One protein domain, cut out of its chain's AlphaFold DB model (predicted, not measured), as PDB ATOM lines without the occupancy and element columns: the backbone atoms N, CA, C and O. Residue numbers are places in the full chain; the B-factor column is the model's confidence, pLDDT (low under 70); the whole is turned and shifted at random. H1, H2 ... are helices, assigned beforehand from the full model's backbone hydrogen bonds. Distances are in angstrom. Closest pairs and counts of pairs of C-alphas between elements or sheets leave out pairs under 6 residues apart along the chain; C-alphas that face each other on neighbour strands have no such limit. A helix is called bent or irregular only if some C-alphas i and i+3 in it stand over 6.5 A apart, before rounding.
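AT A GLANCE: This is residues 112 to 230 of the 414 residues of the protein "MYND-type domain-containing protein" of Melipona quadrifasciata (UniProt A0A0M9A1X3). A helical hairpin, H1b and H2, has the short helix H3 packed on H2, while H1a, the first arm of the bent helix H1, turns away from H1b to make an L. Loops of residues 112 to 140 fill the space between H1a, H1b and H3, and a second stretch without a named element, residues 209 to 230, follows H3. The printed part has 119 residues with three named helices in the order H1, H2, H3, no named strand, and the class all helix, though under half of the residues, 55, are in named elements. It is compact, with a radius of gyration of the C-alphas of 13.8 A and spans of 38 by 37 by 22 A.

HOW THE PARTS SIT: H1, residues 141 to 168, was assigned as one helix by its hydrogen bonds but is bent, with C-alphas 150 and 153 7.9 A apart. Its arms H1a, residues 141 to 150, and H1b, residues 153 to 168, stand about perpendicular, at 75 degrees. H1b is irregular, with C-alphas 153 and 156 7.3 A apart, and has a kink of 27 degrees near residue 160. H1b and H2, residues 177 to 195, form a hairpin: they touch, opposite ways at a shallow tilt of 30 degrees, the closest C-alphas being those of Ala 157 and Leu 191, 6.3 A apart. H2 touches H3, residues 201 to 208, with residues 184 to 188 alone, opposite ways at a steep tilt of 50 degrees; the closest C-alphas, of Arg 184 and Leu 208, are 6.1 A apart. H1b and H3 are near each other, and H1a is apart from H2 and H3. Every O i to N i+4 pair is within hydrogen-bond range in H2, against 4 of 6 in H1a, 11 of 12 in H1b and 3 of 4 in H3.

IN THESE COORDINATES: H1a begins at C-alpha 141 (228.921, 132.115, 156.070) and is 14.4 A long; H1b is 24.2 A, H2 27.4 A and H3 10.0 A. H3 ends at C-alpha 208 (203.545, 132.547, 154.806).

THE WHOLE: The farthest C-alphas, of Thr 142 and Asp 176, are 38.9 A apart. The printed part has no cut; no link is long. Confidence is under 70 at 19 residues, among them 170 to 174 and 224 to 230.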
ATOM      1  N   PHE A 112     210.475 121.461 163.141       67.62
ATOM      2  CA  PHE A 112     211.224 122.609 162.659       67.62
ATOM      3  C   PHE A 112     210.258 123.779 162.402       67.62
ATOM      4  O   PHE A 112     209.197 123.589 161.799       67.62
ATOM      5  N   VAL A 113     210.619 124.970 162.881       69.94
ATOM      6  CA  VAL A 113     209.881 126.216 162.639       69.94
ATOM      7  C   VAL A 113     210.800 127.161 161.884       69.94
ATOM      8  O   VAL A 113     211.882 127.501 162.371       69.94
ATOM      9  N   PHE A 114     210.368 127.603 160.710       79.69
ATOM     10  CA  PHE A 114     211.061 128.637 159.968       79.69
ATOM     11  C   PHE A 114     210.703 130.017 160.521       79.69
ATOM     12  O   PHE A 114     209.540 130.384 160.691       79.69
ATOM     13  N   VAL A 115     211.738 130.812 160.774       78.06
ATOM     14  CA  VAL A 115     211.609 132.205 161.181       78.06
ATOM     15  C   VAL A 115     212.558 133.023 160.325       78.06
ATOM     16  O   VAL A 115     213.772 132.852 160.404       78.06
ATOM     17  N   SER A 116     212.018 133.963 159.554       82.06
ATOM     18  CA  SER A 116     212.793 134.748 158.583       82.06
ATOM     19  C   SER A 116     213.925 135.591 159.197       82.06
ATOM     20  O   SER A 116     214.854 135.988 158.495       82.06
ATOM     21  N   SER A 117     213.888 135.843 160.509       77.19
ATOM     22  CA  SER A 117     214.934 136.539 161.274       77.19
ATOM     23  C   SER A 117     215.977 135.633 161.940       77.19
ATOM     24  O   SER A 117     216.841 136.140 162.661       77.19
ATOM     25  N   LEU A 118     215.857 134.313 161.811       82.56
ATOM     26  CA  LEU A 118     216.737 133.347 162.464       82.56
ATOM     27  C   LEU A 118     217.478 132.505 161.428       82.56
ATOM     28  O   LEU A 118     217.051 132.334 160.289       82.56
ATOM     29  N   CYS A 119     218.621 131.976 161.842       84.75
ATOM     30  CA  CYS A 119     219.404 131.049 161.055       84.75
ATOM     31  C   CYS A 119     218.657 129.723 160.909       84.75
ATOM     32  O   CYS A 119     218.344 129.088 161.912       84.75
ATOM     33  N   ILE A 120     218.453 129.252 159.678       83.81
ATOM     34  CA  ILE A 120     217.770 127.969 159.426       83.81
ATOM     35  C   ILE A 120     218.514 126.755 160.026       83.81
ATOM     36  O   ILE A 120     217.908 125.738 160.335       83.81
ATOM     37  N   VAL A 121     219.829 126.871 160.245       84.00
ATOM     38  CA  VAL A 121     220.668 125.775 160.755       84.00
ATOM     39  C   VAL A 121     220.643 125.686 162.285       84.00
ATOM     40  O   VAL A 121     220.517 124.594 162.840       84.00
ATOM     41  N   CYS A 122     220.776 126.825 162.976       77.25
ATOM     42  CA  CYS A 122     220.987 126.873 164.430       77.25
ATOM     43  C   CYS A 122     219.967 127.726 165.204       77.25
ATOM     44  O   CYS A 122     220.081 127.846 166.423       77.25
ATOM     45  N   LEU A 123     219.012 128.356 164.511       73.75
ATOM     46  CA  LEU A 123     217.995 129.267 165.051       73.75
ATOM     47  C   LEU A 123     218.533 130.481 165.836       73.75
ATOM     48  O   LEU A 123     217.775 131.169 166.514       73.75
ATOM     49  N   GLN A 124     219.823 130.808 165.711       74.69
ATOM     50  CA  GLN A 124     220.373 132.072 166.215       74.69
ATOM     51  C   GLN A 124     219.993 133.243 165.309       74.69
ATOM     52  O   GLN A 124     219.656 133.041 164.143       74.69
ATOM     53  N   LYS A 125     220.064 134.475 165.826       77.06
ATOM     54  CA  LYS A 125     219.781 135.686 165.038       77.06
ATOM     55  C   LYS A 125     220.590 135.689 163.742       77.06
ATOM     56  O   LYS A 125     221.805 135.491 163.765       77.06
ATOM     57  N   SER A 126     219.907 135.907 162.625       82.88
ATOM     58  CA  SER A 126     220.561 135.995 161.329       82.88
ATOM     59  C   SER A 126     221.060 137.408 161.043       82.88
ATOM     60  O   SER A 126     220.441 138.405 161.414       82.88
ATOM     61  N   THR A 127     222.182 137.475 160.342       83.88
ATOM     62  CA  THR A 127     222.763 138.705 159.782       83.88
ATOM     63  C   THR A 127     223.004 138.577 158.280       83.88
ATOM     64  O   THR A 127     223.266 139.569 157.611       83.88
ATOM     65  N   LEU A 128     222.893 137.358 157.750       88.06
ATOM     66  CA  LEU A 128     223.138 137.000 156.364       88.06
ATOM     67  C   LEU A 128     221.896 136.338 155.768       88.06
ATOM     68  O   LEU A 128     221.051 135.802 156.488       88.06
ATOM     69  N   PHE A 129     221.847 136.308 154.441       90.25
ATOM     70  CA  PHE A 129     220.782 135.681 153.660       90.25
ATOM     71  C   PHE A 129     221.382 134.753 152.605       90.25
ATOM     72  O   PHE A 129     222.579 134.831 152.298       90.25
ATOM     73  N   CYS A 130     220.553 133.868 152.058       93.12
ATOM     74  CA  CYS A 130     220.892 133.155 150.834       93.12
ATOM     75  C   CYS A 130     221.121 134.176 149.713       93.12
ATOM     76  O   CYS A 130     220.291 135.055 149.508       93.12
ATOM     77  N   GLU A 131     222.241 134.071 148.998       90.81
ATOM     78  CA  GLU A 131     222.634 135.071 147.994       90.81
ATOM     79  C   GLU A 131     221.728 135.065 146.759       90.81
ATOM     80  O   GLU A 131     221.550 136.125 146.159       90.81
ATOM     81  N   ARG A 132     221.129 133.905 146.436       92.12
ATOM     82  CA  ARG A 132     220.140 133.742 145.361       92.12
ATOM     83  C   ARG A 132     218.745 134.160 145.812       92.12
ATOM     84  O   ARG A 132     218.307 135.255 145.493       92.12
ATOM     85  N   CYS A 133     218.072 133.317 146.596       93.19
ATOM     86  CA  CYS A 133     216.648 133.510 146.849       93.19
ATOM     87  C   CYS A 133     216.331 134.647 147.822       93.19
ATOM     88  O   CYS A 133     215.190 135.089 147.878       93.19
ATOM     89  N   ARG A 134     217.293 135.075 148.657       90.56
ATOM     90  CA  ARG A 134     217.124 136.086 149.725       90.56
ATOM     91  C   ARG A 134     216.026 135.788 150.764       90.56
ATOM     92  O   ARG A 134     215.881 136.535 151.728       90.56
ATOM     93  N   MET A 135     215.301 134.676 150.628       90.38
ATOM     94  CA  MET A 135     214.174 134.290 151.481       90.38
ATOM     95  C   MET A 135     214.584 133.509 152.735       90.38
ATOM     96  O   MET A 135     213.826 133.471 153.700       90.38
ATOM     97  N   VAL A 136     215.780 132.912 152.747       92.06
ATOM     98  CA  VAL A 136     216.313 132.127 153.874       92.06
ATOM     99  C   VAL A 136     217.508 132.841 154.502       92.06
ATOM    100  O   VAL A 136     218.338 133.415 153.794       92.06
ATOM    101  N   SER A 137     217.610 132.779 155.831       89.50
ATOM    102  CA  SER A 137     218.566 133.567 156.610       89.50
ATOM    103  C   SER A 137     219.570 132.716 157.401       89.50
ATOM    104  O   SER A 137     219.298 131.570 157.771       89.50
ATOM    105  N   TYR A 138     220.739 133.298 157.699       90.56
ATOM    106  CA  TYR A 138     221.876 132.646 158.362       90.56
ATOM    107  C   TYR A 138     222.607 133.581 159.330       90.56
ATOM    108  O   TYR A 138     222.627 134.795 159.143       90.56
ATOM    109  N   CYS A 139     223.234 133.018 160.364       87.06
ATOM    110  CA  CYS A 139     224.060 133.781 161.307       87.06
ATOM    111  C   CYS A 139     225.539 133.878 160.888       87.06
ATOM    112  O   CYS A 139     226.255 134.725 161.405       87.06
ATOM    113  N   SER A 140     226.009 133.014 159.978       92.00
ATOM    114  CA  SER A 140     227.399 132.980 159.502       92.00
ATOM    115  C   SER A 140     227.501 132.399 158.088       92.00
ATOM    116  O   SER A 140     226.594 131.704 157.620       92.00
ATOM    117  N   THR A 141     228.609 132.674 157.399       93.69
ATOM    118  CA  THR A 141     228.921 132.115 156.070       93.69
ATOM    119  C   THR A 141     229.043 130.590 156.111       93.69
ATOM    120  O   THR A 141     228.588 129.910 155.188       93.69
ATOM    121  N   THR A 142     229.557 130.042 157.213       93.25
ATOM    122  CA  THR A 142     229.605 128.598 157.474       93.25
ATOM    123  C   THR A 142     228.202 127.993 157.492       93.25
ATOM    124  O   THR A 142     227.921 127.073 156.725       93.25
ATOM    125  N   HIS A 143     227.274 128.554 158.280       91.44
ATOM    126  CA  HIS A 143     225.890 128.065 158.325       91.44
ATOM    127  C   HIS A 143     225.120 128.332 157.033       91.44
ATOM    128  O   HIS A 143     224.207 127.578 156.709       91.44
ATOM    129  N   ARG A 144     225.484 129.361 156.267       92.69
ATOM    130  CA  ARG A 144     224.938 129.576 154.922       92.69
ATOM    131  C   ARG A 144     225.340 128.462 153.962       92.69
ATOM    132  O   ARG A 144     224.494 127.957 153.235       92.69
ATOM    133  N   THR A 145     226.601 128.044 154.007       89.81
ATOM    134  CA  THR A 145     227.110 126.932 153.193       89.81
ATOM    135  C   THR A 145     226.461 125.613 153.611       89.81
ATOM    136  O   THR A 145     225.956 124.878 152.767       89.81
ATOM    137  N   GLN A 146     226.375 125.350 154.918       86.88
ATOM    138  CA  GLN A 146     225.715 124.158 155.456       86.88
ATOM    139  C   GLN A 146     224.214 124.129 155.150       86.88
ATOM    140  O   GLN A 146     223.669 123.096 154.776       86.88
ATOM    141  N   GLY A 147     223.522 125.255 155.304       83.25
ATOM    142  CA  GLY A 147     222.092 125.344 155.046       83.25
ATOM    143  C   GLY A 147     221.743 125.414 153.561       83.25
ATOM    144  O   GLY A 147     220.564 125.319 153.230       83.25
ATOM    145  N   LEU A 148     222.723 125.546 152.659       83.62
ATOM    146  CA  LEU A 148     222.489 125.484 151.218       83.62
ATOM    147  C   LEU A 148     221.925 124.121 150.822       83.62
ATOM    148  O   LEU A 148     220.920 124.082 150.127       83.62
ATOM    149  N   SER A 149     222.500 123.019 151.310       82.81
ATOM    150  CA  SER A 149     221.970 121.672 151.038       82.81
ATOM    151  C   SER A 149     220.539 121.496 151.553       82.81
ATOM    152  O   SER A 149     219.747 120.796 150.938       82.81
ATOM    153  N   GLN A 150     220.191 122.189 152.639       79.44
ATOM    154  CA  GLN A 150     218.907 122.072 153.329       79.44
ATOM    155  C   GLN A 150     217.724 122.744 152.624       79.44
ATOM    156  O   GLN A 150     216.590 122.364 152.909       79.44
ATOM    157  N   HIS A 151     217.971 123.742 151.771       88.88
ATOM    158  CA  HIS A 151     216.931 124.443 151.002       88.88
ATOM    159  C   HIS A 151     217.238 124.494 149.496       88.88
ATOM    160  O   HIS A 151     216.569 125.218 148.764       88.88
ATOM    161  N   ARG A 152     218.255 123.751 149.023       90.50
ATOM    162  CA  ARG A 152     218.724 123.759 147.625       90.50
ATOM    163  C   ARG A 152     217.585 123.517 146.643       90.50
ATOM    164  O   ARG A 152     217.493 124.236 145.659       90.50
ATOM    165  N   GLU A 153     216.740 122.536 146.944       92.88
ATOM    166  CA  GLU A 153     215.574 122.159 146.139       92.88
ATOM    167  C   GLU A 153     214.578 123.318 145.972       92.88
ATOM    168  O   GLU A 153     213.996 123.486 144.911       92.88
ATOM    169  N   LEU A 154     214.444 124.169 146.993       93.62
ATOM    170  CA  LEU A 154     213.526 125.311 146.990       93.62
ATOM    171  C   LEU A 154     214.152 126.575 146.390       93.62
ATOM    172  O   LEU A 154     213.441 127.503 146.024       93.62
ATOM    173  N   CYS A 155     215.483 126.666 146.368       94.81
ATOM    174  CA  CYS A 155     216.200 127.930 146.190       94.81
ATOM    175  C   CYS A 155     215.874 128.626 144.860       94.81
ATOM    176  O   CYS A 155     215.713 129.846 144.835       94.81
ATOM    177  N   GLU A 156     215.739 127.859 143.779       94.25
ATOM    178  CA  GLU A 156     215.417 128.408 142.460       94.25
ATOM    179  C   GLU A 156     213.993 128.980 142.433       94.25
ATOM    180  O   GLU A 156     213.814 130.172 142.203       94.25
ATOM    181  N   ALA A 157     212.988 128.184 142.813       94.88
ATOM    182  CA  ALA A 157     211.593 128.624 142.869       94.88
ATOM    183  C   ALA A 157     211.383 129.804 143.840       94.88
ATOM    184  O   ALA A 157     210.648 130.749 143.552       94.88
ATOM    185  N   LEU A 158     212.083 129.808 144.980       94.94
ATOM    186  CA  LEU A 158     212.057 130.925 145.929       94.94
ATOM    187  C   LEU A 158     212.662 132.212 145.353       94.94
ATOM    188  O   LEU A 158     212.314 133.293 145.819       94.94
ATOM    189  N   THR A 159     213.561 132.121 144.371       94.50
ATOM    190  CA  THR A 159     214.128 133.300 143.697       94.50
ATOM    191  C   THR A 159     213.064 133.995 142.848       94.50
ATOM    192  O   THR A 159     212.898 135.213 142.950       94.50
ATOM    193  N   GLU A 160     212.267 133.228 142.106       93.25
ATOM    194  CA  GLU A 160     211.139 133.759 141.331       93.25
ATOM    195  C   GLU A 160     210.043 134.331 142.236       93.25
ATOM    196  O   GLU A 160     209.550 135.443 142.025       93.25
ATOM    197  N   ILE A 161     209.716 133.622 143.319       92.00
ATOM    198  CA  ILE A 161     208.739 134.100 144.302       92.00
ATOM    199  C   ILE A 161     209.212 135.390 144.972       92.00
ATOM    200  O   ILE A 161     208.424 136.321 145.131       92.00
ATOM    201  N   HIS A 162     210.490 135.491 145.338       90.94
ATOM    202  CA  HIS A 162     211.048 136.724 145.886       90.94
ATOM    203  C   HIS A 162     210.878 137.899 144.913       90.94
ATOM    204  O   HIS A 162     210.432 138.970 145.329       90.94
ATOM    205  N   SER A 163     211.157 137.699 143.623       89.81
ATOM    206  CA  SER A 163     210.948 138.719 142.585       89.81
ATOM    207  C   SER A 163     209.477 139.136 142.476       89.81
ATOM    208  O   SER A 163     209.179 140.331 142.422       89.81
ATOM    209  N   SER A 164     208.550 138.173 142.536       88.56
ATOM    210  CA  SER A 164     207.105 138.439 142.583       88.56
ATOM    211  C   SER A 164     206.716 139.269 143.811       88.56
ATOM    212  O   SER A 164     206.029 140.277 143.668       88.56
ATOM    213  N   ILE A 165     207.213 138.917 145.003       85.88
ATOM    214  CA  ILE A 165     206.941 139.639 146.259       85.88
ATOM    215  C   ILE A 165     207.455 141.077 146.181       85.88
ATOM    216  O   ILE A 165     206.746 142.010 146.557       85.88
ATOM    217  N   VAL A 166     208.688 141.274 145.709       86.00
ATOM    218  CA  VAL A 166     209.288 142.609 145.572       86.00
ATOM    219  C   VAL A 166     208.494 143.462 144.583       86.00
ATOM    220  O   VAL A 166     208.264 144.638 144.861       86.00
ATOM    221  N   SER A 167     208.044 142.873 143.473       84.56
ATOM    222  CA  SER A 167     207.225 143.549 142.464       84.56
ATOM    223  C   SER A 167     205.836 143.913 143.001       84.56
ATOM    224  O   SER A 167     205.473 145.089 143.036       84.56
ATOM    225  N   ALA A 168     205.091 142.930 143.516       78.94
ATOM    226  CA  ALA A 168     203.715 143.092 143.982       78.94
ATOM    227  C   ALA A 168     203.588 144.006 145.210       78.94
ATOM    228  O   ALA A 168     202.550 144.625 145.407       78.94
ATOM    229  N   LEU A 169     204.631 144.092 146.041       74.19
ATOM    230  CA  LEU A 169     204.647 144.917 147.254       74.19
ATOM    231  C   LEU A 169     205.442 146.220 147.070       74.19
ATOM    232  O   LEU A 169     205.732 146.915 148.051       74.19
ATOM    233  N   SER A 170     205.805 146.562 145.830       69.25
ATOM    234  CA  SER A 170     206.341 147.877 145.471       69.25
ATOM    235  C   SER A 170     205.234 148.952 145.460       69.25
ATOM    236  O   SER A 170     204.058 148.654 145.646       69.25
ATOM    237  N   ASN A 171     205.615 150.231 145.349       57.94
ATOM    238  CA  ASN A 171     204.822 151.415 145.733       57.94
ATOM    239  C   ASN A 171     203.391 151.551 145.164       57.94
ATOM    240  O   ASN A 171     202.655 152.381 145.691       57.94
ATOM    241  N   GLU A 172     202.991 150.790 144.146       55.34
ATOM    242  CA  GLU A 172     201.748 151.033 143.396       55.34
ATOM    243  C   GLU A 172     200.580 150.098 143.752       55.34
ATOM    244  O   GLU A 172     199.435 150.429 143.454       55.34
ATOM    245  N   LEU A 173     200.819 148.979 144.451       57.38
ATOM    246  CA  LEU A 173     199.771 148.006 144.784       57.38
ATOM    247  C   LEU A 173     199.769 147.682 146.290       57.38
ATOM    248  O   LEU A 173     200.417 146.749 146.761       57.38
ATOM    249  N   GLN A 174     199.043 148.463 147.095       66.62
ATOM    250  CA  GLN A 174     198.798 148.075 148.487       66.62
ATOM    251  C   GLN A 174     197.695 147.021 148.538       66.62
ATOM    252  O   GLN A 174     196.514 147.350 148.574       66.62
ATOM    253  N   LEU A 175     198.098 145.750 148.572       71.19
ATOM    254  CA  LEU A 175     197.182 144.656 148.886       71.19
ATOM    255  C   LEU A 175     196.592 144.879 150.286       71.19
ATOM    256  O   LEU A 175     197.342 145.126 151.238       71.19
ATOM    257  N   ASP A 176     195.280 144.734 150.444       74.19
ATOM    258  CA  ASP A 176     194.635 144.677 151.757       74.19
ATOM    259  C   ASP A 176     194.953 143.351 152.487       74.19
ATOM    260  O   ASP A 176     195.751 142.528 152.028       74.19
ATOM    261  N   ALA A 177     194.440 143.157 153.704       67.50
ATOM    262  CA  ALA A 177     194.751 141.965 154.500       67.50
ATOM    263  C   ALA A 177     194.292 140.642 153.851       67.50
ATOM    264  O   ALA A 177     195.038 139.660 153.916       67.50
ATOM    265  N   GLU A 178     193.122 140.621 153.209       72.38
ATOM    266  CA  GLU A 178     192.583 139.426 152.551       72.38
ATOM    267  C   GLU A 178     193.289 139.161 151.226       72.38
ATOM    268  O   GLU A 178     193.726 138.037 150.980       72.38
ATOM    269  N   GLN A 179     193.516 140.197 150.422       78.25
ATOM    270  CA  GLN A 179     194.281 140.102 149.178       78.25
ATOM    271  C   GLN A 179     195.698 139.576 149.434       78.25
ATOM    272  O   GLN A 179     196.174 138.685 148.737       78.25
ATOM    273  N   TYR A 180     196.362 140.044 150.495       77.94
ATOM    274  CA  TYR A 180     197.687 139.547 150.877       77.94
ATOM    275  C   TYR A 180     197.670 138.121 151.444       77.94
ATOM    276  O   TYR A 180     198.673 137.402 151.389       77.94
ATOM    277  N   ARG A 181     196.551 137.681 152.029       76.94
ATOM    278  CA  ARG A 181     196.361 136.281 152.423       76.94
ATOM    279  C   ARG A 181     196.216 135.395 151.188       76.94
ATOM    280  O   ARG A 181     196.930 134.400 151.111       76.94
ATOM    281  N   ILE A 182     195.353 135.771 150.246       79.94
ATOM    282  CA  ILE A 182     195.121 135.043 148.990       79.94
ATOM    283  C   ILE A 182     196.416 134.953 148.183       79.94
ATOM    284  O   ILE A 182     196.849 133.850 147.868       79.94
ATOM    285  N   TYR A 183     197.106 136.078 147.990       84.12
ATOM    286  CA  TYR A 183     198.387 136.137 147.288       84.12
ATOM    287  C   TYR A 183     199.417 135.138 147.846       84.12
ATOM    288  O   TYR A 183     200.061 134.408 147.101       84.12
ATOM    289  N   ARG A 184     199.544 135.022 149.175       87.25
ATOM    290  CA  ARG A 184     200.467 134.043 149.783       87.25
ATOM    291  C   ARG A 184     200.032 132.590 149.583       87.25
ATOM    292  O   ARG A 184     200.897 131.723 149.521       87.25
ATOM    293  N   LEU A 185     198.731 132.308 149.494       84.38
ATOM    294  CA  LEU A 185     198.237 130.967 149.162       84.38
ATOM    295  C   LEU A 185     198.537 130.608 147.700       84.38
ATOM    296  O   LEU A 185     198.914 129.473 147.427       84.38
ATOM    297  N   GLU A 186     198.445 131.572 146.784       90.88
ATOM    298  CA  GLU A 186     198.834 131.387 145.380       90.88
ATOM    299  C   GLU A 186     200.338 131.117 145.250       90.88
ATOM    300  O   GLU A 186     200.738 130.172 144.574       90.88
ATOM    301  N   LEU A 187     201.180 131.871 145.966       91.00
ATOM    302  CA  LEU A 187     202.626 131.625 146.000       91.00
ATOM    303  C   LEU A 187     202.983 130.239 146.559       91.00
ATOM    304  O   LEU A 187     203.941 129.625 146.092       91.00
ATOM    305  N   LEU A 188     202.227 129.731 147.542       89.31
ATOM    306  CA  LEU A 188     202.403 128.363 148.039       89.31
ATOM    307  C   LEU A 188     202.093 127.327 146.958       89.31
ATOM    308  O   LEU A 188     202.866 126.388 146.791       89.31
ATOM    309  N   ALA A 189     200.995 127.515 146.222       90.19
ATOM    310  CA  ALA A 189     200.611 126.621 145.136       90.19
ATOM    311  C   ALA A 189     201.648 126.627 144.000       90.19
ATOM    312  O   ALA A 189     201.991 125.566 143.482       90.19
ATOM    313  N   ILE A 190     202.195 127.800 143.656       92.62
ATOM    314  CA  ILE A 190     203.304 127.930 142.697       92.62
ATOM    315  C   ILE A 190     204.520 127.146 143.193       92.62
ATOM    316  O   ILE A 190     205.074 126.340 142.451       92.62
ATOM    317  N   LEU A 191     204.908 127.328 144.460       92.50
ATOM    318  CA  LEU A 191     206.061 126.630 145.022       92.50
ATOM    319  C   LEU A 191     205.873 125.103 145.022       92.50
ATOM    320  O   LEU A 191     206.790 124.399 144.615       92.50
ATOM    321  N   GLU A 192     204.704 124.589 145.428       93.12
ATOM    322  CA  GLU A 192     204.375 123.148 145.386       93.12
ATOM    323  C   GLU A 192     204.410 122.588 143.952       93.12
ATOM    324  O   GLU A 192     204.884 121.470 143.732       93.12
ATOM    325  N   CYS A 193     203.958 123.371 142.968       92.50
ATOM    326  CA  CYS A 193     203.985 122.985 141.558       92.50
ATOM    327  C   CYS A 193     205.418 122.869 141.016       92.50
ATOM    328  O   CYS A 193     205.757 121.860 140.393       92.50
ATOM    329  N   GLU A 194     206.273 123.854 141.305       92.62
ATOM    330  CA  GLU A 194     207.669 123.885 140.846       92.62
ATOM    331  C   GLU A 194     208.504 122.744 141.443       92.62
ATOM    332  O   GLU A 194     209.273 122.088 140.736       92.62
ATOM    333  N   ILE A 195     208.323 122.452 142.734       92.12
ATOM    334  CA  ILE A 195     209.078 121.387 143.420       92.12
ATOM    335  C   ILE A 195     208.498 119.988 143.180       92.12
ATOM    336  O   ILE A 195     209.149 118.994 143.490       92.12
ATOM    337  N   LYS A 196     207.277 119.892 142.635       92.06
ATOM    338  CA  LYS A 196     206.583 118.634 142.297       92.06
ATOM    339  C   LYS A 196     206.376 117.687 143.484       92.06
ATOM    340  O   LYS A 196     206.329 116.467 143.318       92.06
ATOM    341  N   ARG A 197     206.223 118.246 144.682       93.25
ATOM    342  CA  ARG A 197     205.874 117.519 145.906       93.25
ATOM    343  C   ARG A 197     205.153 118.435 146.882       93.25
ATOM    344  O   ARG A 197     205.223 119.657 146.782       93.25
ATOM    345  N   SER A 198     204.511 117.831 147.872       86.69
ATOM    346  CA  SER A 198     203.989 118.576 149.012       86.69
ATOM    347  C   SER A 198     205.126 119.266 149.768       86.69
ATOM    348  O   SER A 198     206.191 118.678 149.986       86.69
ATOM    349  N   LEU A 199     204.880 120.507 150.188       87.25
ATOM    350  CA  LEU A 199     205.795 121.253 151.045       87.25
ATOM    351  C   LEU A 199     205.715 120.760 152.494       87.25
ATOM    352  O   LEU A 199     204.620 120.598 153.049       87.25
ATOM    353  N   ASP A 200     206.863 120.651 153.150       84.19
ATOM    354  CA  ASP A 200     206.932 120.571 154.603       84.19
ATOM    355  C   ASP A 200     206.419 121.877 155.228       84.19
ATOM    356  O   ASP A 200     206.510 122.966 154.653       84.19
ATOM    357  N   LEU A 201     205.954 121.804 156.477       80.19
ATOM    358  CA  LEU A 201     205.425 122.969 157.198       80.19
ATOM    359  C   LEU A 201     206.396 124.158 157.225       80.19
ATOM    360  O   LEU A 201     205.974 125.295 157.038       80.19
ATOM    361  N   TRP A 202     207.690 123.905 157.423       82.44
ATOM    362  CA  TRP A 202     208.701 124.964 157.469       82.44
ATOM    363  C   TRP A 202     208.944 125.621 156.105       82.44
ATOM    364  O   TRP A 202     209.337 126.783 156.044       82.44
ATOM    365  N   GLU A 203     208.699 124.900 155.013       91.31
ATOM    366  CA  GLU A 203     208.819 125.426 153.655       91.31
ATOM    367  C   GLU A 203     207.624 126.324 153.352       91.31
ATOM    368  O   GLU A 203     207.791 127.434 152.844       91.31
ATOM    369  N   LYS A 204     206.425 125.906 153.787       86.31
ATOM    370  CA  LYS A 204     205.224 126.751 153.745       86.31
ATOM    371  C   LYS A 204     205.431 128.045 154.530       86.31
ATOM    372  O   LYS A 204     205.035 129.123 154.093       86.31
ATOM    373  N   GLU A 205     206.092 127.960 155.680       84.75
ATOM    374  CA  GLU A 205     206.409 129.109 156.531       84.75
ATOM    375  C   GLU A 205     207.318 130.149 155.851       84.75
ATOM    376  O   GLU A 205     207.191 131.332 156.178       84.75
ATOM    377  N   ILE A 206     208.163 129.769 154.882       89.44
ATOM    378  CA  ILE A 206     208.973 130.726 154.100       89.44
ATOM    379  C   ILE A 206     208.071 131.700 153.330       89.44
ATOM    380  O   ILE A 206     208.330 132.905 153.316       89.44
ATOM    381  N   ILE A 207     206.986 131.186 152.745       90.06
ATOM    382  CA  ILE A 207     206.024 131.961 151.948       90.06
ATOM    383  C   ILE A 207     204.984 132.655 152.826       90.06
ATOM    384  O   ILE A 207     204.574 133.786 152.558       90.06
ATOM    385  N   LEU A 208     204.547 131.995 153.899       81.00
ATOM    386  CA  LEU A 208     203.545 132.547 154.806       81.00
ATOM    387  C   LEU A 208     204.111 133.679 155.670       81.00
ATOM    388  O   LEU A 208     203.382 134.633 155.967       81.00
ATOM    389  N   TYR A 209     205.391 133.604 156.046       82.25
ATOM    390  CA  TYR A 209     206.045 134.539 156.967       82.25
ATOM    391  C   TYR A 209     207.351 135.136 156.401       82.25
ATOM    392  O   TYR A 209     208.404 135.076 157.055       82.25
ATOM    393  N   PRO A 210     207.300 135.767 155.211       82.88
ATOM    394  CA  PRO A 210     208.473 136.334 154.571       82.88
ATOM    395  C   PRO A 210     208.979 137.552 155.349       82.88
ATOM    396  O   PRO A 210     208.282 138.147 156.179       82.88
ATOM    397  N   ARG A 211     210.220 137.949 155.074       79.62
ATOM    398  CA  ARG A 211     210.885 139.074 155.741       79.62
ATOM    399  C   ARG A 211     210.413 140.423 155.188       79.62
ATOM    400  O   ARG A 211     211.158 141.125 154.514       79.62
ATOM    401  N   VAL A 212     209.168 140.784 155.481       77.81
ATOM    402  CA  VAL A 212     208.543 142.043 155.046       77.81
ATOM    403  C   VAL A 212     208.201 142.953 156.226       77.81
ATOM    404  O   VAL A 212     208.024 142.501 157.360       77.81
ATOM    405  N   CYS A 213     208.093 144.257 155.976       72.88
ATOM    406  CA  CYS A 213     207.622 145.211 156.977       72.88
ATOM    407  C   CYS A 213     206.157 144.934 157.348       72.88
ATOM    408  O   CYS A 213     205.312 144.793 156.474       72.88
ATOM    409  N   ARG A 214     205.805 144.926 158.637       66.06
ATOM    410  CA  ARG A 214     204.407 144.699 159.057       66.06
ATOM    411  C   ARG A 214     203.457 145.851 158.719       66.06
ATOM    412  O   ARG A 214     202.260 145.619 158.630       66.06
ATOM    413  N   VAL A 215     203.988 147.062 158.550       64.31
ATOM    414  CA  VAL A 215     203.196 148.263 158.242       64.31
ATOM    415  C   VAL A 215     203.012 148.400 156.736       64.31
ATOM    416  O   VAL A 215     201.892 148.382 156.249       64.31
ATOM    417  N   CYS A 216     204.115 148.489 155.987       69.88
ATOM    418  CA  CYS A 216     204.063 148.759 154.550       69.88
ATOM    419  C   CYS A 216     204.208 147.515 153.665       69.88
ATOM    420  O   CYS A 216     204.196 147.656 152.449       69.88
ATOM    421  N   ARG A 217     204.399 146.319 154.244       70.31
ATOM    422  CA  ARG A 217     204.550 145.024 153.542       70.31
ATOM    423  C   ARG A 217     205.696 144.952 152.535       70.31
ATOM    424  O   ARG A 217     205.889 143.926 151.904       70.31
ATOM    425  N   ARG A 218     206.544 145.977 152.467       74.50
ATOM    426  CA  ARG A 218     207.730 145.975 151.613       74.50
ATOM    427  C   ARG A 218     208.759 144.987 152.128       74.50
ATOM    428  O   ARG A 218     209.097 144.988 153.318       74.50
ATOM    429  N   PHE A 219     209.287 144.189 151.211       74.50
ATOM    430  CA  PHE A 219     210.522 143.463 151.438       74.50
ATOM    431  C   PHE A 219     211.681 144.462 151.474       74.50
ATOM    432  O   PHE A 219     211.772 145.363 150.642       74.50
ATOM    433  N   SER A 220     212.570 144.331 152.452       72.25
ATOM    434  CA  SER A 220     213.832 145.062 152.427       72.25
ATOM    435  C   SER A 220     214.899 144.291 153.186       72.25
ATOM    436  O   SER A 220     214.710 143.873 154.329       72.25
ATOM    437  N   GLU A 221     216.062 144.151 152.559       67.38
ATOM    438  CA  GLU A 221     217.241 143.537 153.173       67.38
ATOM    439  C   GLU A 221     217.707 144.325 154.407       67.38
ATOM    440  O   GLU A 221     218.209 143.748 155.373       67.38
ATOM    441  N   LYS A 222     217.429 145.637 154.413       70.31
ATOM    442  CA  LYS A 222     217.724 146.573 155.503       70.31
ATOM    443  C   LYS A 222     216.729 146.497 156.656       70.31
ATOM    444  O   LYS A 222     216.912 147.215 157.637       70.31
ATOM    445  N   LEU A 223     215.680 145.665 156.573       70.69
ATOM    446  CA  LEU A 223     214.808 145.430 157.722       70.69
ATOM    447  C   LEU A 223     215.664 144.877 158.850       70.69
ATOM    448  O   LEU A 223     216.140 143.747 158.798       70.69
ATOM    449  N   VAL A 224     215.890 145.687 159.873       64.75
ATOM    450  CA  VAL A 224     216.600 145.226 161.053       64.75
ATOM    451  C   VAL A 224     215.596 144.440 161.873       64.75
ATOM    452  O   VAL A 224     214.524 144.934 162.227       64.75
ATOM    453  N   CYS A 225     215.936 143.190 162.170       55.81
ATOM    454  CA  CYS A 225     215.195 142.444 163.166       55.81
ATOM    455  C   CYS A 225     215.342 143.223 164.465       55.81
ATOM    456  O   CYS A 225     216.457 143.364 164.971       55.81
ATOM    457  N   CYS A 226     214.234 143.779 164.956       50.06
ATOM    458  CA  CYS A 226     214.216 144.495 166.221       50.06
ATOM    459  C   CYS A 226     215.006 143.653 167.234       50.06
ATOM    460  O   CYS A 226     214.733 142.466 167.420       50.06
ATOM    461  N   THR A 227     216.049 144.228 167.838       48.19
ATOM    462  CA  THR A 227     216.973 143.477 168.707       48.19
ATOM    463  C   THR A 227     216.262 142.902 169.933       48.19
ATOM    464  O   THR A 227     216.752 141.942 170.530       48.19
ATOM    465  N   GLN A 228     215.080 143.445 170.227       47.28
ATOM    466  CA  GLN A 228     214.131 143.024 171.249       47.28
ATOM    467  C   GLN A 228     213.078 142.029 170.712       47.28
ATOM    468  O   GLN A 228     212.397 141.384 171.496       47.28
ATOM    469  N   CYS A 229     212.935 141.871 169.391       45.16
ATOM    470  CA  CYS A 229     211.862 141.150 168.710       45.16
ATOM    471  C   CYS A 229     212.348 139.949 167.871       45.16
ATOM    472  O   CYS A 229     212.203 139.943 166.653       45.16
ATOM    473  N   GLY A 230     212.886 138.906 168.518       40.34
ATOM    474  CA  GLY A 230     212.974 137.554 167.935       40.34
ATOM    475  C   GLY A 230     211.688 136.752 168.182       40.34
ATOM    476  O   GLY A 230     210.970 137.050 169.139       40.34
TER     477      GLY A 230